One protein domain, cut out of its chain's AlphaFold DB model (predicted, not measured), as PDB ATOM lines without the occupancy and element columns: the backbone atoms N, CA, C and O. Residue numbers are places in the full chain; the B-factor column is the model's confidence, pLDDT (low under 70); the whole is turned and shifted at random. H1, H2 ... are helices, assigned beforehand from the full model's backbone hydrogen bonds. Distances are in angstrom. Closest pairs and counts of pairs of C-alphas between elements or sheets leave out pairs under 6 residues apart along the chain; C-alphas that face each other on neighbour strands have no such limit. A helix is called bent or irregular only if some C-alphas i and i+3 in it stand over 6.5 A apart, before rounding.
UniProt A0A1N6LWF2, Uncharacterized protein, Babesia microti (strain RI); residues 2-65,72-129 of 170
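What this domain is: This is residues 2 to 65 and 72 to 129 of the 170 residues of an uncharacterized protein of Babesia microti (strain RI) (UniProt A0A1N6LWF2). With little regular structure, the domain is one long helix, H1, with short H2 packed on its first part, H3 apart, and residues 42 to 65 off its far end. Residues 111 to 129 stick out. Printed are 122 residues with three named helices, H1, H2, H3, and no named strand: all helix, with 46 residues in named elements. It is only just loose, close to extended, with a radius of gyration of the C-alphas of 20.1 A, and spans 58 by 41 by 28 A.

How they stand to each other: H1, residues 8 to 41, has a kink of 32 degrees near residue 22. Its residues 9 to 20 alone touch H2, residues 82 to 87; the closest C-alphas, of Arg 12 and Ala 87, are 5.2 A apart. The two run opposite ways at a steep tilt of 48 degrees. H3, residues 97 to 102, is apart from H2 and only just apart from H1, at 8.4 A. Every O i to N i+4 pair in H3 is within hydrogen-bond range, 27 of 30 in H1, and 0 of 2 in H2, with 2 of 3 O i to N i+3 pairs.

Where its parts are: H1 runs 46.5 A from C-alpha 8 at (166.630, 123.215, 134.653). H2, 10.5 A, is only just irregular: C-alphas 82 and 85 are 6.52 A apart. H3, 8.8 A, ends at C-alpha 102, (156.128, 139.631, 148.514).

The domain as a whole: Residues 66 to 71 are not printed; C-alphas 65 and 72 are 21.5 A apart across this cut. H2 to H3 is a short link. Mean pLDDT of the printed part is 72.9; 44 residues, among them 97 to 129, are under 70.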
ATOM      1  N   ALA A   2     164.618 120.764 120.746       86.00
ATOM      2  CA  ALA A   2     163.746 120.931 121.910       86.00
ATOM      3  C   ALA A   2     164.524 120.704 123.222       86.00
ATOM      4  O   ALA A   2     165.501 119.956 123.268       86.00
ATOM      5  N   LYS A   3     164.110 121.359 124.311       90.50
ATOM      6  CA  LYS A   3     164.688 121.122 125.644       90.50
ATOM      7  C   LYS A   3     164.078 119.852 126.247       90.50
ATOM      8  O   LYS A   3     162.865 119.693 126.242       90.50
ATOM      9  N   GLY A   4     164.906 118.991 126.840       94.62
ATOM     10  CA  GLY A   4     164.424 117.780 127.513       94.62
ATOM     11  C   GLY A   4     163.613 118.070 128.783       94.62
ATOM     12  O   GLY A   4     163.803 119.095 129.444       94.62
ATOM     13  N   LEU A   5     162.759 117.125 129.195       89.88
ATOM     14  CA  LEU A   5     161.866 117.263 130.358       89.88
ATOM     15  C   LEU A   5     162.607 117.686 131.635       89.88
ATOM     16  O   LEU A   5     162.114 118.498 132.417       89.88
ATOM     17  N   ARG A   6     163.816 117.164 131.858       88.88
ATOM     18  CA  ARG A   6     164.601 117.429 133.073       88.88
ATOM     19  C   ARG A   6     165.402 118.738 133.019       88.88
ATOM     20  O   ARG A   6     166.026 119.071 134.030       88.88
ATOM     21  N   ALA A   7     165.347 119.489 131.915       89.69
ATOM     22  CA  ALA A   7     166.052 120.757 131.757       89.69
ATOM     23  C   ALA A   7     165.731 121.728 132.904       89.69
ATOM     24  O   ALA A   7     164.572 121.925 133.283       89.69
ATOM     25  N   LYS A   8     166.773 122.346 133.474       85.25
ATOM     26  CA  LYS A   8     166.630 123.215 134.653       85.25
ATOM     27  C   LYS A   8     165.782 124.454 134.364       85.25
ATOM     28  O   LYS A   8     165.031 124.862 135.241       85.25
ATOM     29  N   THR A   9     165.863 125.007 133.153       84.25
ATOM     30  CA  THR A   9     165.036 126.142 132.717       84.25
ATOM     31  C   THR A   9     163.552 125.780 132.742       84.25
ATOM     32  O   THR A   9     162.785 126.423 133.447       84.25
ATOM     33  N   LEU A  10     163.154 124.681 132.091       86.19
ATOM     34  CA  LEU A  10     161.761 124.220 132.084       86.19
ATOM     35  C   LEU A  10     161.241 123.874 133.485       86.19
ATOM     36  O   LEU A  10     160.080 124.133 133.793       86.19
ATOM     37  N   ARG A  11     162.088 123.318 134.364       85.44
ATOM     38  CA  ARG A  11     161.708 123.072 135.765       85.44
ATOM     39  C   ARG A  11     161.361 124.364 136.512       85.44
ATOM     40  O   ARG A  11     160.432 124.324 137.308       85.44
ATOM     41  N   ARG A  12     162.065 125.474 136.253       81.69
ATOM     42  CA  ARG A  12     161.769 126.782 136.866       81.69
ATOM     43  C   ARG A  12     160.437 127.337 136.383       81.69
ATOM     44  O   ARG A  12     159.587 127.632 137.209       81.69
ATOM     45  N   TYR A  13     160.219 127.360 135.067       84.75
ATOM     46  CA  TYR A  13     158.939 127.797 134.500       84.75
ATOM     47  C   TYR A  13     157.762 126.965 135.017       84.75
ATOM     48  O   TYR A  13     156.721 127.516 135.349       84.75
ATOM     49  N   ARG A  14     157.927 125.642 135.156       85.56
ATOM     50  CA  ARG A  14     156.886 124.790 135.750       85.56
ATOM     51  C   ARG A  14     156.645 125.085 137.226       85.56
ATOM     52  O   ARG A  14     155.499 125.045 137.642       85.56
ATOM     53  N   ALA A  15     157.688 125.358 138.010       83.75
ATOM     54  CA  ALA A  15     157.526 125.723 139.416       83.75
ATOM     55  C   ALA A  15     156.778 127.057 139.560       83.75
ATOM     56  O   ALA A  15     155.770 127.104 140.250       83.75
ATOM     57  N   ALA A  16     157.198 128.089 138.822       82.38
ATOM     58  CA  ALA A  16     156.511 129.380 138.785       82.38
ATOM     59  C   ALA A  16     155.044 129.232 138.343       82.38
ATOM     60  O   ALA A  16     154.149 129.766 138.985       82.38
ATOM     61  N   LYS A  17     154.777 128.428 137.302       85.25
ATOM     62  CA  LYS A  17     153.409 128.148 136.846       85.25
ATOM     63  C   LYS A  17     152.552 127.474 137.923       85.25
ATOM     64  O   LYS A  17     151.382 127.816 138.026       85.25
ATOM     65  N   ARG A  18     153.105 126.536 138.705       84.69
ATOM     66  CA  ARG A  18     152.370 125.897 139.812       84.69
ATOM     67  C   ARG A  18     151.948 126.920 140.853       84.69
ATOM     68  O   ARG A  18     150.766 127.009 141.112       84.69
ATOM     69  N   HIS A  19     152.870 127.767 141.312       80.25
ATOM     70  CA  HIS A  19     152.538 128.816 142.279       80.25
ATOM     71  C   HIS A  19     151.397 129.721 141.799       80.25
ATOM     72  O   HIS A  19     150.475 129.993 142.556       80.25
ATOM     73  N   ILE A  20     151.403 130.112 140.520       80.81
ATOM     74  CA  ILE A  20     150.317 130.916 139.941       80.81
ATOM     75  C   ILE A  20     148.986 130.159 139.917       80.81
ATOM     76  O   ILE A  20     147.943 130.755 140.169       80.81
ATOM     77  N   ILE A  21     148.998 128.875 139.552       83.88
ATOM     78  CA  ILE A  21     147.782 128.052 139.504       83.88
ATOM     79  C   ILE A  21     147.233 127.841 140.914       83.88
ATOM     80  O   ILE A  21     146.039 128.039 141.126       83.88
ATOM     81  N   ASP A  22     148.104 127.502 141.859       82.88
ATOM     82  CA  ASP A  22     147.747 127.279 143.255       82.88
ATOM     83  C   ASP A  22     147.092 128.545 143.842       82.88
ATOM     84  O   ASP A  22     146.026 128.479 144.453       82.88
ATOM     85  N   GLU A  23     147.675 129.720 143.573       78.94
ATOM     86  CA  GLU A  23     147.175 131.008 144.067       78.94
ATOM     87  C   GLU A  23     145.896 131.479 143.359       78.94
ATOM     88  O   GLU A  23     145.004 132.003 144.019       78.94
ATOM     89  N   LYS A  24     145.774 131.328 142.032       77.62
ATOM     90  CA  LYS A  24     144.628 131.874 141.275       77.62
ATOM     91  C   LYS A  24     143.429 130.941 141.187       77.62
ATOM     92  O   LYS A  24     142.300 131.423 141.107       77.62
ATOM     93  N   LEU A  25     143.670 129.639 141.080       81.25
ATOM     94  CA  LEU A  25     142.648 128.658 140.724       81.25
ATOM     95  C   LEU A  25     142.305 127.769 141.914       81.25
ATOM     96  O   LEU A  25     141.135 127.680 142.279       81.25
ATOM     97  N   GLU A  26     143.308 127.128 142.512       84.50
ATOM     98  CA  GLU A  26     143.073 126.130 143.559       84.50
ATOM     99  C   GLU A  26     142.549 126.773 144.845       84.50
ATOM    100  O   GLU A  26     141.586 126.270 145.415       84.50
ATOM    101  N   SER A  27     143.088 127.932 145.240       82.38
ATOM    102  CA  SER A  27     142.593 128.709 146.389       82.38
ATOM    103  C   SER A  27     141.105 129.075 146.271       82.38
ATOM    104  O   SER A  27     140.332 128.919 147.211       82.38
ATOM    105  N   ARG A  28     140.671 129.526 145.088       83.06
ATOM    106  CA  ARG A  28     139.273 129.888 144.834       83.06
ATOM    107  C   ARG A  28     138.386 128.655 144.872       83.06
ATOM    108  O   ARG A  28     137.313 128.686 145.465       83.06
ATOM    109  N   ARG A  29     138.836 127.560 144.258       85.56
ATOM    110  CA  ARG A  29     138.101 126.291 144.260       85.56
ATOM    111  C   ARG A  29     137.923 125.757 145.674       85.56
ATOM    112  O   ARG A  29     136.798 125.418 146.030       85.56
ATOM    113  N   SER A  30     138.978 125.733 146.485       87.81
ATOM    114  CA  SER A  30     138.892 125.248 147.863       87.81
ATOM    115  C   SER A  30     137.947 126.099 148.711       87.81
ATOM    116  O   SER A  30     137.099 125.528 149.390       87.81
ATOM    117  N   MET A  31     138.003 127.431 148.598       88.50
ATOM    118  CA  MET A  31     137.057 128.332 149.274       88.50
ATOM    119  C   MET A  31     135.610 128.061 148.850       88.50
ATOM    120  O   MET A  31     134.751 127.845 149.695       88.50
ATOM    121  N   THR A  32     135.337 127.963 147.545       87.19
ATOM    122  CA  THR A  32     133.969 127.681 147.073       87.19
ATOM    123  C   THR A  32     133.450 126.317 147.527       87.19
ATOM    124  O   THR A  32     132.259 126.173 147.786       87.19
ATOM    125  N   LEU A  33     134.315 125.301 147.621       89.19
ATOM    126  CA  LEU A  33     133.937 123.984 148.135       89.19
ATOM    127  C   LEU A  33     133.675 124.022 149.641       89.19
ATOM    128  O   LEU A  33     132.724 123.396 150.101       89.19
ATOM    129  N   TYR A  34     134.480 124.774 150.388       92.12
ATOM    130  CA  TYR A  34     134.284 124.988 151.816       92.12
ATOM    131  C   TYR A  34     132.947 125.684 152.103       92.12
ATOM    132  O   TYR A  34     132.165 125.192 152.915       92.12
ATOM    133  N   ASP A  35     132.627 126.749 151.369       90.25
ATOM    134  CA  ASP A  35     131.348 127.452 151.508       90.25
ATOM    135  C   ASP A  35     130.161 126.532 151.200       90.25
ATOM    136  O   ASP A  35     129.169 126.518 151.930       90.25
ATOM    137  N   LYS A  36     130.270 125.718 150.140       89.00
ATOM    138  CA  LYS A  36     129.260 124.700 149.812       89.00
ATOM    139  C   LYS A  36     129.098 123.691 150.943       89.00
ATOM    140  O   LYS A  36     127.972 123.398 151.327       89.00
ATOM    141  N   MET A  37     130.202 123.188 151.490       93.06
ATOM    142  CA  MET A  37     130.190 122.240 152.603       93.06
ATOM    143  C   MET A  37     129.482 122.830 153.828       93.06
ATOM    144  O   MET A  37     128.613 122.174 154.390       93.06
ATOM    145  N   ILE A  38     129.788 124.076 154.211       94.75
ATOM    146  CA  ILE A  38     129.122 124.749 155.338       94.75
ATOM    147  C   ILE A  38     127.612 124.833 155.123       94.75
ATOM    148  O   ILE A  38     126.847 124.538 156.040       94.75
ATOM    149  N   ARG A  39     127.176 125.249 153.933       91.25
ATOM    150  CA  ARG A  39     125.749 125.382 153.611       91.25
ATOM    151  C   ARG A  39     125.030 124.034 153.654       91.25
ATOM    152  O   ARG A  39     123.972 123.936 154.267       91.25
ATOM    153  N   LEU A  40     125.656 122.982 153.124       93.06
ATOM    154  CA  LEU A  40     125.137 121.615 153.227       93.06
ATOM    155  C   LEU A  40     125.011 121.158 154.686       93.06
ATOM    156  O   LEU A  40     123.984 120.598 155.059       93.06
ATOM    157  N   CYS A  41     126.002 121.447 155.537       93.94
ATOM    158  CA  CYS A  41     125.929 121.138 156.972       93.94
ATOM    159  C   CYS A  41     124.790 121.879 157.692       93.94
ATOM    160  O   CYS A  41     124.281 121.384 158.694       93.94
ATOM    161  N   ARG A  42     124.379 123.050 157.195       95.00
ATOM    162  CA  ARG A  42     123.221 123.808 157.703       95.00
ATOM    163  C   ARG A  42     121.880 123.297 157.165       95.00
ATOM    164  O   ARG A  42     120.844 123.811 157.567       95.00
ATOM    165  N   GLY A  43     121.895 122.305 156.274       93.25
ATOM    166  CA  GLY A  43     120.702 121.783 155.608       93.25
ATOM    167  C   GLY A  43     120.215 122.640 154.437       93.25
ATOM    168  O   GLY A  43     119.106 122.427 153.957       93.25
ATOM    169  N   GLU A  44     121.012 123.603 153.963       92.50
ATOM    170  CA  GLU A  44     120.682 124.386 152.769       92.50
ATOM    171  C   GLU A  44     120.961 123.561 151.503       92.50
ATOM    172  O   GLU A  44     122.024 122.953 151.362       92.50
ATOM    173  N   GLN A  45     120.028 123.571 150.548       83.94
ATOM    174  CA  GLN A  45     120.235 122.949 149.242       83.94
ATOM    175  C   GLN A  45     121.085 123.874 148.355       83.94
ATOM    176  O   GLN A  45     120.704 125.010 148.078       83.94
ATOM    177  N   VAL A  46     122.257 123.399 147.918       81.62
ATOM    178  CA  VAL A  46     123.265 124.196 147.190       81.62
ATOM    179  C   VAL A  46     123.397 123.729 145.739       81.62
ATOM    180  O   VAL A  46     124.498 123.476 145.246       81.62
ATOM    181  N   ASP A  47     122.273 123.596 145.044       83.88
ATOM    182  CA  ASP A  47     122.293 123.224 143.632       83.88
ATOM    183  C   ASP A  47     122.458 124.474 142.766       83.88
ATOM    184  O   ASP A  47     121.660 125.409 142.807       83.88
ATOM    185  N   TYR A  48     123.538 124.509 141.982       81.56
ATOM    186  CA  TYR A  48     123.739 125.555 140.986       81.56
ATOM    187  C   TYR A  48     122.977 125.183 139.716       81.56
ATOM    188  O   TYR A  48     123.378 124.267 138.999       81.56
ATOM    189  N   ILE A  49     121.898 125.910 139.440       84.81
ATOM    190  CA  ILE A  49     121.135 125.777 138.199       84.81
ATOM    191  C   ILE A  49     121.669 126.837 137.223       84.81
ATOM    192  O   ILE A  49     121.459 128.028 137.462       84.81
ATOM    193  N   PRO A  50     122.408 126.454 136.162       86.12
ATOM    194  CA  PRO A  50     122.873 127.412 135.167       86.12
ATOM    195  C   PRO A  50     121.689 128.000 134.390       86.12
ATOM    196  O   PRO A  50     120.690 127.316 134.160       86.12
ATOM    197  N   ALA A  51     121.827 129.248 133.938       90.12
ATOM    198  CA  ALA A  51     120.849 129.851 133.040       90.12
ATOM    199  C   ALA A  51     120.752 129.039 131.728       90.12
ATOM    200  O   ALA A  51     121.777 128.559 131.224       90.12
ATOM    201  N   PRO A  52     119.543 128.857 131.167       92.69
ATOM    202  CA  PRO A  52     119.374 128.142 129.910       92.69
ATOM    203  C   PRO A  52     120.047 128.893 128.754       92.69
ATOM    204  O   PRO A  52     120.110 130.121 128.733       92.69
ATOM    205  N   ASN A  53     120.549 128.147 127.770       94.12
ATOM    206  CA  ASN A  53     121.204 128.731 126.601       94.12
ATOM    207  C   ASN A  53     120.170 129.373 125.665       94.12
ATOM    208  O   ASN A  53     119.313 128.676 125.113       94.12
ATOM    209  N   MET A  54     120.305 130.676 125.427       95.81
ATOM    210  CA  MET A  54     119.382 131.455 124.597       95.81
ATOM    211  C   MET A  54     119.324 130.994 123.135       95.81
ATOM    212  O   MET A  54     118.280 131.102 122.500       95.81
ATOM    213  N   PHE A  55     120.401 130.420 122.590       94.44
ATOM    214  CA  PHE A  55     120.383 129.897 121.217       94.44
ATOM    215  C   PHE A  55     119.489 128.662 121.052       94.44
ATOM    216  O   PHE A  55     119.032 128.384 119.949       94.44
ATOM    217  N   VAL A  56     119.276 127.907 122.134       95.88
ATOM    218  CA  VAL A  56     118.449 126.692 122.134       95.88
ATOM    219  C   VAL A  56     117.014 127.019 122.542       95.88
ATOM    220  O   VAL A  56     116.075 126.460 121.985       95.88
ATOM    221  N   HIS A  57     116.843 127.945 123.490       95.31
ATOM    222  CA  HIS A  57     115.543 128.333 124.033       95.31
ATOM    223  C   HIS A  57     115.321 129.848 123.917       95.31
ATOM    224  O   HIS A  57     115.293 130.533 124.939       95.31
ATOM    225  N   PRO A  58     115.146 130.382 122.693       94.56
ATOM    226  CA  PRO A  58     115.008 131.823 122.475       94.56
ATOM    227  C   PRO A  58     113.720 132.407 123.076       94.56
ATOM    228  O   PRO A  58     113.625 133.611 123.278       94.56
ATOM    229  N   GLU A  59     112.730 131.559 123.365       96.25
ATOM    230  CA  GLU A  59     111.440 131.957 123.936       96.25
ATOM    231  C   GLU A  59     111.508 132.225 125.447       96.25
ATOM    232  O   GLU A  59     110.650 132.916 125.995       96.25
ATOM    233  N   LEU A  60     112.520 131.688 126.142       94.56
ATOM    234  CA  LEU A  60     112.654 131.855 127.586       94.56
ATOM    235  C   LEU A  60     113.349 133.189 127.905       94.56
ATOM    236  O   LEU A  60     114.517 133.358 127.547       94.56
ATOM    237  N   PRO A  61     112.713 134.112 128.654       91.00
ATOM    238  CA  PRO A  61     113.312 135.408 128.988       91.00
ATOM    239  C   PRO A  61     114.464 135.296 129.997       91.00
ATOM    240  O   PRO A  61     115.250 136.225 130.144       91.00
ATOM    241  N   THR A  62     114.564 134.167 130.702       92.69
ATOM    242  CA  THR A  62     115.655 133.851 131.636       92.69
ATOM    243  C   THR A  62     116.872 133.239 130.947       92.69
ATOM    244  O   THR A  62     117.848 132.906 131.620       92.69
ATOM    245  N   SER A  63     116.813 133.033 129.629       94.62
ATOM    246  CA  SER A  63     117.919 132.461 128.873       94.62
ATOM    247  C   SER A  63     118.993 133.503 128.569       94.62
ATOM    248  O   SER A  63     118.705 134.666 128.292       94.62
ATOM    249  N   GLU A  64     120.256 133.084 128.630       94.62
ATOM    250  CA  GLU A  64     121.409 133.962 128.429       94.62
ATOM    251  C   GLU A  64     122.225 133.527 127.207       94.62
ATOM    252  O   GLU A  64     122.330 132.338 126.884       94.62
ATOM    253  N   ILE A  65     122.837 134.500 126.521       93.06
ATOM    254  CA  ILE A  65     123.813 134.219 125.464       93.06
ATOM    255  C   ILE A  65     125.127 133.805 126.133       93.06
ATOM    256  O   ILE A  65     125.734 134.630 126.819       93.06
ATOM    257  N   HIS A  72     143.666 136.033 128.748       76.75
ATOM    258  CA  HIS A  72     145.016 136.363 128.302       76.75
ATOM    259  C   HIS A  72     146.024 135.329 128.828       76.75
ATOM    260  O   HIS A  72     146.022 135.021 130.027       76.75
ATOM    261  N   PRO A  73     146.902 134.783 127.967       78.38
ATOM    262  CA  PRO A  73     147.929 133.858 128.412       78.38
ATOM    263  C   PRO A  73     148.926 134.577 129.324       78.38
ATOM    264  O   PRO A  73     149.378 135.683 129.036       78.38
ATOM    265  N   ILE A  74     149.301 133.926 130.424       78.69
ATOM    266  CA  ILE A  74     150.328 134.445 131.331       78.69
ATOM    267  C   ILE A  74     151.703 134.107 130.752       78.69
ATOM    268  O   ILE A  74     152.089 132.934 130.722       78.69
ATOM    269  N   ASP A  75     152.456 135.124 130.330       81.38
ATOM    270  CA  ASP A  75     153.847 134.953 129.912       81.38
ATOM    271  C   ASP A  75     154.815 135.179 131.080       81.38
ATOM    272  O   ASP A  75     155.109 136.302 131.481       81.38
ATOM    273  N   LEU A  76     155.370 134.082 131.595       79.62
ATOM    274  CA  LEU A  76     156.379 134.073 132.661       79.62
ATOM    275  C   LEU A  76     157.745 134.631 132.234       79.62
ATOM    276  O   LEU A  76     158.686 134.615 133.029       79.62
ATOM    277  N   ARG A  77     157.903 135.029 130.969       76.94
ATOM    278  CA  ARG A  77     159.098 135.723 130.472       76.94
ATOM    279  C   ARG A  77     158.975 137.238 130.567       76.94
ATOM    280  O   ARG A  77     160.002 137.904 130.530       76.94
ATOM    281  N   SER A  78     157.755 137.758 130.663       77.81
ATOM    282  CA  SER A  78     157.512 139.193 130.737       77.81
ATOM    283  C   SER A  78     157.870 139.716 132.120       77.81
ATOM    284  O   SER A  78     157.358 139.220 133.121       77.81
ATOM    285  N   GLU A  79     158.706 140.750 132.181       73.06
ATOM    286  CA  GLU A  79     159.059 141.436 133.432       73.06
ATOM    287  C   GLU A  79     157.837 142.065 134.121       73.06
ATOM    288  O   GLU A  79     157.848 142.273 135.331       73.06
ATOM    289  N   ALA A  80     156.751 142.298 133.372       72.31
ATOM    290  CA  ALA A  80     155.492 142.814 133.901       72.31
ATOM    291  C   ALA A  80     154.740 141.809 134.796       72.31
ATOM    292  O   ALA A  80     153.831 142.202 135.531       72.31
ATOM    293  N   VAL A  81     155.087 140.516 134.734       72.56
ATOM    294  CA  VAL A  81     154.505 139.486 135.600       72.56
ATOM    295  C   VAL A  81     155.348 139.387 136.876       72.56
ATOM    296  O   VAL A  81     156.502 138.975 136.792       72.56
ATOM    297  N   PRO A  82     154.794 139.658 138.074       69.50
ATOM    298  CA  PRO A  82     155.555 139.615 139.332       69.50
ATOM    299  C   PRO A  82     156.265 138.270 139.577       69.50
ATOM    300  O   PRO A  82     157.417 138.210 140.002       69.50
ATOM    301  N   ALA A  83     155.623 137.169 139.181       70.88
ATOM    302  CA  ALA A  83     156.182 135.822 139.257       70.88
ATOM    303  C   ALA A  83     157.245 135.497 138.179       70.88
ATOM    304  O   ALA A  83     157.854 134.424 138.228       70.88
ATOM    305  N   ALA A  84     157.505 136.378 137.205       69.81
ATOM    306  CA  ALA A  84     158.540 136.168 136.183       69.81
ATOM    307  C   ALA A  84     159.947 136.138 136.785       69.81
ATOM    308  O   ALA A  84     160.810 135.387 136.312       69.81
ATOM    309  N   GLY A  85     160.154 136.847 137.902       68.56
ATOM    310  CA  GLY A  85     161.377 136.751 138.695       68.56
ATOM    311  C   GLY A  85     161.720 135.295 139.026       68.56
ATOM    312  O   GLY A  85     162.869 134.877 138.920       68.56
ATOM    313  N   PHE A  86     160.738 134.438 139.291       69.81
ATOM    314  CA  PHE A  86     160.983 133.035 139.635       69.81
ATOM    315  C   PHE A  86     161.548 132.187 138.491       69.81
ATOM    316  O   PHE A  86     162.204 131.165 138.725       69.81
ATOM    317  N   ALA A  87     161.343 132.609 137.244       72.25
ATOM    318  CA  ALA A  87     161.866 131.919 136.074       72.25
ATOM    319  C   ALA A  87     163.319 132.308 135.730       72.25
ATOM    320  O   ALA A  87     163.981 131.583 134.974       72.25
ATOM    321  N   PHE A  88     163.843 133.399 136.304       74.38
ATOM    322  CA  PHE A  88     165.125 133.986 135.913       74.38
ATOM    323  C   PHE A  88     166.353 133.116 136.255       74.38
ATOM    324  O   PHE A  88     166.360 132.256 137.150       74.38
ATOM    325  N   LYS A  89     167.450 133.316 135.512       68.50
ATOM    326  CA  LYS A  89     168.711 132.589 135.718       68.50
ATOM    327  C   LYS A  89     169.454 133.133 136.938       68.50
ATOM    328  O   LYS A  89     170.142 134.132 136.847       68.50
ATOM    329  N   GLY A  90     169.377 132.402 138.050       66.94
ATOM    330  CA  GLY A  90     170.091 132.738 139.292       66.94
ATOM    331  C   GLY A  90     169.190 132.726 140.523       66.94
ATOM    332  O   GLY A  90     169.689 132.590 141.634       66.94
ATOM    333  N   ASN A  91     167.872 132.747 140.315       66.75
ATOM    334  CA  ASN A  91     166.917 132.810 141.410       66.75
ATOM    335  C   ASN A  91     166.728 131.464 142.117       66.75
ATOM    336  O   ASN A  91     166.995 130.376 141.571       66.75
ATOM    337  N   ARG A  92     166.322 131.570 143.387       64.44
ATOM    338  CA  ARG A  92     166.082 130.446 144.295       64.44
ATOM    339  C   ARG A  92     165.004 129.533 143.692       64.44
ATOM    340  O   ARG A  92     164.132 129.977 142.964       64.44
ATOM    341  N   LYS A  93     165.106 128.218 143.922       62.31
ATOM    342  CA  LYS A  93     164.172 127.217 143.350       62.31
ATOM    343  C   LYS A  93     163.010 126.857 144.280       62.31
ATOM    344  O   LYS A  93     162.085 126.185 143.844       62.31
ATOM    345  N   LYS A  94     163.141 127.203 145.560       68.12
ATOM    346  CA  LYS A  94     162.189 126.950 146.639       68.12
ATOM    347  C   LYS A  94     162.018 128.278 147.359       68.12
ATOM    348  O   LYS A  94     162.984 128.718 147.980       68.12
ATOM    349  N   PHE A  95     160.876 128.913 147.197       67.81
ATOM    350  CA  PHE A  95     160.574 130.194 147.827       67.81
ATOM    351  C   PHE A  95     160.063 129.942 149.238       67.81
ATOM    352  O   PHE A  95     159.418 128.915 149.476       67.81
ATOM    353  N   THR A  96     160.420 130.812 150.179       73.50
ATOM    354  CA  THR A  96     159.754 130.795 151.482       73.50
ATOM    355  C   THR A  96     158.333 131.336 151.329       73.50
ATOM    356  O   THR A  96     157.959 131.871 150.280       73.50
ATOM    357  N   ARG A  97     157.497 131.154 152.354       67.75
ATOM    358  CA  ARG A  97     156.142 131.716 152.330       67.75
ATOM    359  C   ARG A  97     156.187 133.247 152.289       67.75
ATOM    360  O   ARG A  97     155.331 133.834 151.635       67.75
ATOM    361  N   GLU A  98     157.196 133.876 152.899       68.56
ATOM    362  CA  GLU A  98     157.386 135.331 152.820       68.56
ATOM    363  C   GLU A  98     157.712 135.782 151.389       68.56
ATOM    364  O   GLU A  98     157.023 136.650 150.863       68.56
ATOM    365  N   ASP A  99     158.666 135.120 150.716       65.19
ATOM    366  CA  ASP A  99     159.038 135.423 149.323       65.19
ATOM    367  C   ASP A  99     157.816 135.363 148.377       65.19
ATOM    368  O   ASP A  99     157.678 136.162 147.449       65.19
ATOM    369  N   LEU A 100     156.918 134.394 148.599       65.50
ATOM    370  CA  LEU A 100     155.690 134.240 147.812       65.50
ATOM    371  C   LEU A 100     154.686 135.365 148.090       65.50
ATOM    372  O   LEU A 100     154.094 135.881 147.142       65.50
ATOM    373  N   ARG A 101     154.532 135.784 149.353       64.38
ATOM    374  CA  ARG A 101     153.683 136.926 149.738       64.38
ATOM    375  C   ARG A 101     154.192 138.234 149.132       64.38
ATOM    376  O   ARG A 101     153.394 139.006 148.606       64.38
ATOM    377  N   GLU A 102     155.502 138.456 149.137       61.88
ATOM    378  CA  GLU A 102     156.128 139.631 148.514       61.88
ATOM    379  C   GLU A 102     155.975 139.632 146.989       61.88
ATOM    380  O   GLU A 102     155.752 140.677 146.381       61.88
ATOM    381  N   SER A 103     156.039 138.452 146.368       56.25
ATOM    382  CA  SER A 103     155.810 138.281 144.930       56.25
ATOM    383  C   SER A 103     154.343 138.297 144.518       56.25
ATOM    384  O   SER A 103     154.064 138.183 143.318       56.25
ATOM    385  N   SER A 104     153.426 138.345 145.496       53.28
ATOM    386  CA  SER A 104     152.003 138.173 145.247       53.28
ATOM    387  C   SER A 104     151.583 139.120 144.135       53.28
ATOM    388  O   SER A 104     151.799 140.335 144.151       53.28
ATOM    389  N   ILE A 105     150.991 138.518 143.111       51.53
ATOM    390  CA  ILE A 105     150.585 139.180 141.870       51.53
ATOM    391  C   ILE A 105     149.511 140.259 142.147       51.53
ATOM    392  O   ILE A 105     149.168 141.060 141.278       51.53
ATOM    393  N   LEU A 106     149.012 140.301 143.385       43.88
ATOM    394  CA  LEU A 106     147.896 141.084 143.884       43.88
ATOM    395  C   LEU A 106     148.160 142.578 144.087       43.88
ATOM    396  O   LEU A 106     147.203 143.287 144.385       43.88
ATOM    397  N   ARG A 107     149.382 143.104 143.910       43.47
ATOM    398  CA  ARG A 107     149.597 144.548 144.132       43.47
ATOM    399  C   ARG A 107     149.445 145.476 142.932       43.47
ATOM    400  O   ARG A 107     149.241 146.657 143.196       43.47
ATOM    401  N   SER A 108     149.504 145.049 141.661       40.59
ATOM    402  CA  SER A 108     149.420 146.081 140.603       40.59
ATOM    403  C   SER A 108     149.017 145.754 139.162       40.59
ATOM    404  O   SER A 108     148.699 146.718 138.474       40.59
ATOM    405  N   SER A 109     149.010 144.527 138.624       36.91
ATOM    406  CA  SER A 109     149.139 144.444 137.145       36.91
ATOM    407  C   SER A 109     148.272 143.466 136.358       36.91
ATOM    408  O   SER A 109     148.620 143.152 135.221       36.91
ATOM    409  N   ILE A 110     147.113 143.024 136.856       35.59
ATOM    410  CA  ILE A 110     146.116 142.403 135.966       35.59
ATOM    411  C   ILE A 110     144.730 142.901 136.353       35.59
ATOM    412  O   ILE A 110     144.208 142.529 137.401       35.59
ATOM    413  N   GLY A 111     144.165 143.757 135.498       31.78
ATOM    414  CA  GLY A 111     142.841 144.363 135.603       31.78
ATOM    415  C   GLY A 111     141.689 143.361 135.604       31.78
ATOM    416  O   GLY A 111     140.845 143.381 134.718       31.78
ATOM    417  N   TYR A 112     141.600 142.539 136.643       34.22
ATOM    418  CA  TYR A 112     140.352 141.923 137.061       34.22
ATOM    419  C   TYR A 112     139.603 142.922 137.943       34.22
ATOM    420  O   TYR A 112     139.476 142.750 139.150       34.22
ATOM    421  N   ARG A 113     139.085 143.980 137.305       33.22
ATOM    422  CA  ARG A 113     137.836 144.611 137.744       33.22
ATOM    423  C   ARG A 113     136.689 143.690 137.328       33.22
ATOM    424  O   ARG A 113     135.942 143.992 136.408       33.22
ATOM    425  N   CYS A 114     136.605 142.523 137.946       34.22
ATOM    426  CA  CYS A 114     135.423 141.685 137.845       34.22
ATOM    427  C   CYS A 114     135.188 141.037 139.206       34.22
ATOM    428  O   CYS A 114     136.061 140.341 139.729       34.22
ATOM    429  N   TYR A 115     133.987 141.296 139.712       33.22
ATOM    430  CA  TYR A 115     133.438 141.006 141.031       33.22
ATOM    431  C   TYR A 115     133.828 141.998 142.121       33.22
ATOM    432  O   TYR A 115     134.982 142.130 142.526       33.22
ATOM    433  N   ASP A 116     132.788 142.720 142.524       32.41
ATOM    434  CA  ASP A 116     132.747 143.736 143.547       32.41
ATOM    435  C   ASP A 116     133.605 143.393 144.756       32.41
ATOM    436  O   ASP A 116     133.432 142.380 145.437       32.41
ATOM    437  N   HIS A 117     134.465 144.347 145.088       35.78
ATOM    438  CA  HIS A 117     134.800 144.594 146.470       35.78
ATOM    439  C   HIS A 117     133.518 145.010 147.195       35.78
ATOM    440  O   HIS A 117     133.257 146.197 147.393       35.78
ATOM    441  N   ASN A 118     132.746 144.029 147.664       37.56
ATOM    442  CA  ASN A 118     132.076 144.223 148.936       37.56
ATOM    443  C   ASN A 118     133.191 144.564 149.928       37.56
ATOM    444  O   ASN A 118     134.000 143.712 150.299       37.56
ATOM    445  N   LYS A 119     133.253 145.840 150.321       37.69
ATOM    446  CA  LYS A 119     134.191 146.431 151.292       37.69
ATOM    447  C   LYS A 119     134.076 145.835 152.708       37.69
ATOM    448  O   LYS A 119     134.617 146.399 153.646       37.69
ATOM    449  N   ASN A 120     133.426 144.679 152.841       35.09
ATOM    450  CA  ASN A 120     133.186 143.949 154.077       35.09
ATOM    451  C   ASN A 120     133.705 142.503 154.019       35.09
ATOM    452  O   ASN A 120     133.289 141.679 154.828       35.09
ATOM    453  N   ILE A 121     134.616 142.167 153.097       37.25
ATOM    454  CA  ILE A 121     135.468 140.992 153.311       37.25
ATOM    455  C   ILE A 121     136.509 141.436 154.333       37.25
ATOM    456  O   ILE A 121     137.549 142.009 154.003       37.25
ATOM    457  N   SER A 122     136.139 141.251 155.596       31.47
ATOM    458  CA  SER A 122     137.040 141.247 156.737       31.47
ATOM    459  C   SER A 122     138.335 140.503 156.381       31.47
ATOM    460  O   SER A 122     138.312 139.579 155.562       31.47
ATOM    461  N   PRO A 123     139.484 140.887 156.959       38.94
ATOM    462  CA  PRO A 123     140.754 140.209 156.739       38.94
ATOM    463  C   PRO A 123     140.702 138.806 157.371       38.94
ATOM    464  O   PRO A 123     141.252 138.566 158.433       38.94
ATOM    465  N   GLN A 124     139.988 137.864 156.751       37.41
ATOM    466  CA  GLN A 124     139.846 136.490 157.242       37.41
ATOM    467  C   GLN A 124     140.903 135.545 156.671       37.41
ATOM    468  O   GLN A 124     140.902 134.360 156.985       37.41
ATOM    469  N   VAL A 125     141.847 136.052 155.869       40.12
ATOM    470  CA  VAL A 125     142.992 135.244 155.412       40.12
ATOM    471  C   VAL A 125     144.024 135.042 156.536       40.12
ATOM    472  O   VAL A 125     144.911 134.201 156.402       40.12
ATOM    473  N   ASP A 126     143.863 135.726 157.673       36.94
ATOM    474  CA  ASP A 126     144.690 135.520 158.866       36.94
ATOM    475  C   ASP A 126     144.082 134.523 159.878       36.94
ATOM    476  O   ASP A 126     144.791 134.060 160.763       36.94
ATOM    477  N   ILE A 127     142.829 134.072 159.702       36.50
ATOM    478  CA  ILE A 127     142.122 133.242 160.707       36.50
ATOM    479  C   ILE A 127     142.558 131.760 160.700       36.50
ATOM    480  O   ILE A 127     142.262 131.019 161.629       36.50
ATOM    481  N   MET A 128     143.332 131.297 159.712       34.75
ATOM    482  CA  MET A 128     143.907 129.936 159.757       34.75
ATOM    483  C   MET A 128     145.245 129.843 160.515       34.75
ATOM    484  O   MET A 128     145.847 128.770 160.509       34.75
ATOM    485  N   ASN A 129     145.724 130.924 161.144       42.88
ATOM    486  CA  ASN A 129     146.985 130.915 161.901       42.88
ATOM    487  C   ASN A 129     146.819 130.947 163.431       42.88
ATOM    488  O   ASN A 129     147.823 130.764 164.109       42.88
TER     489      ASN A 129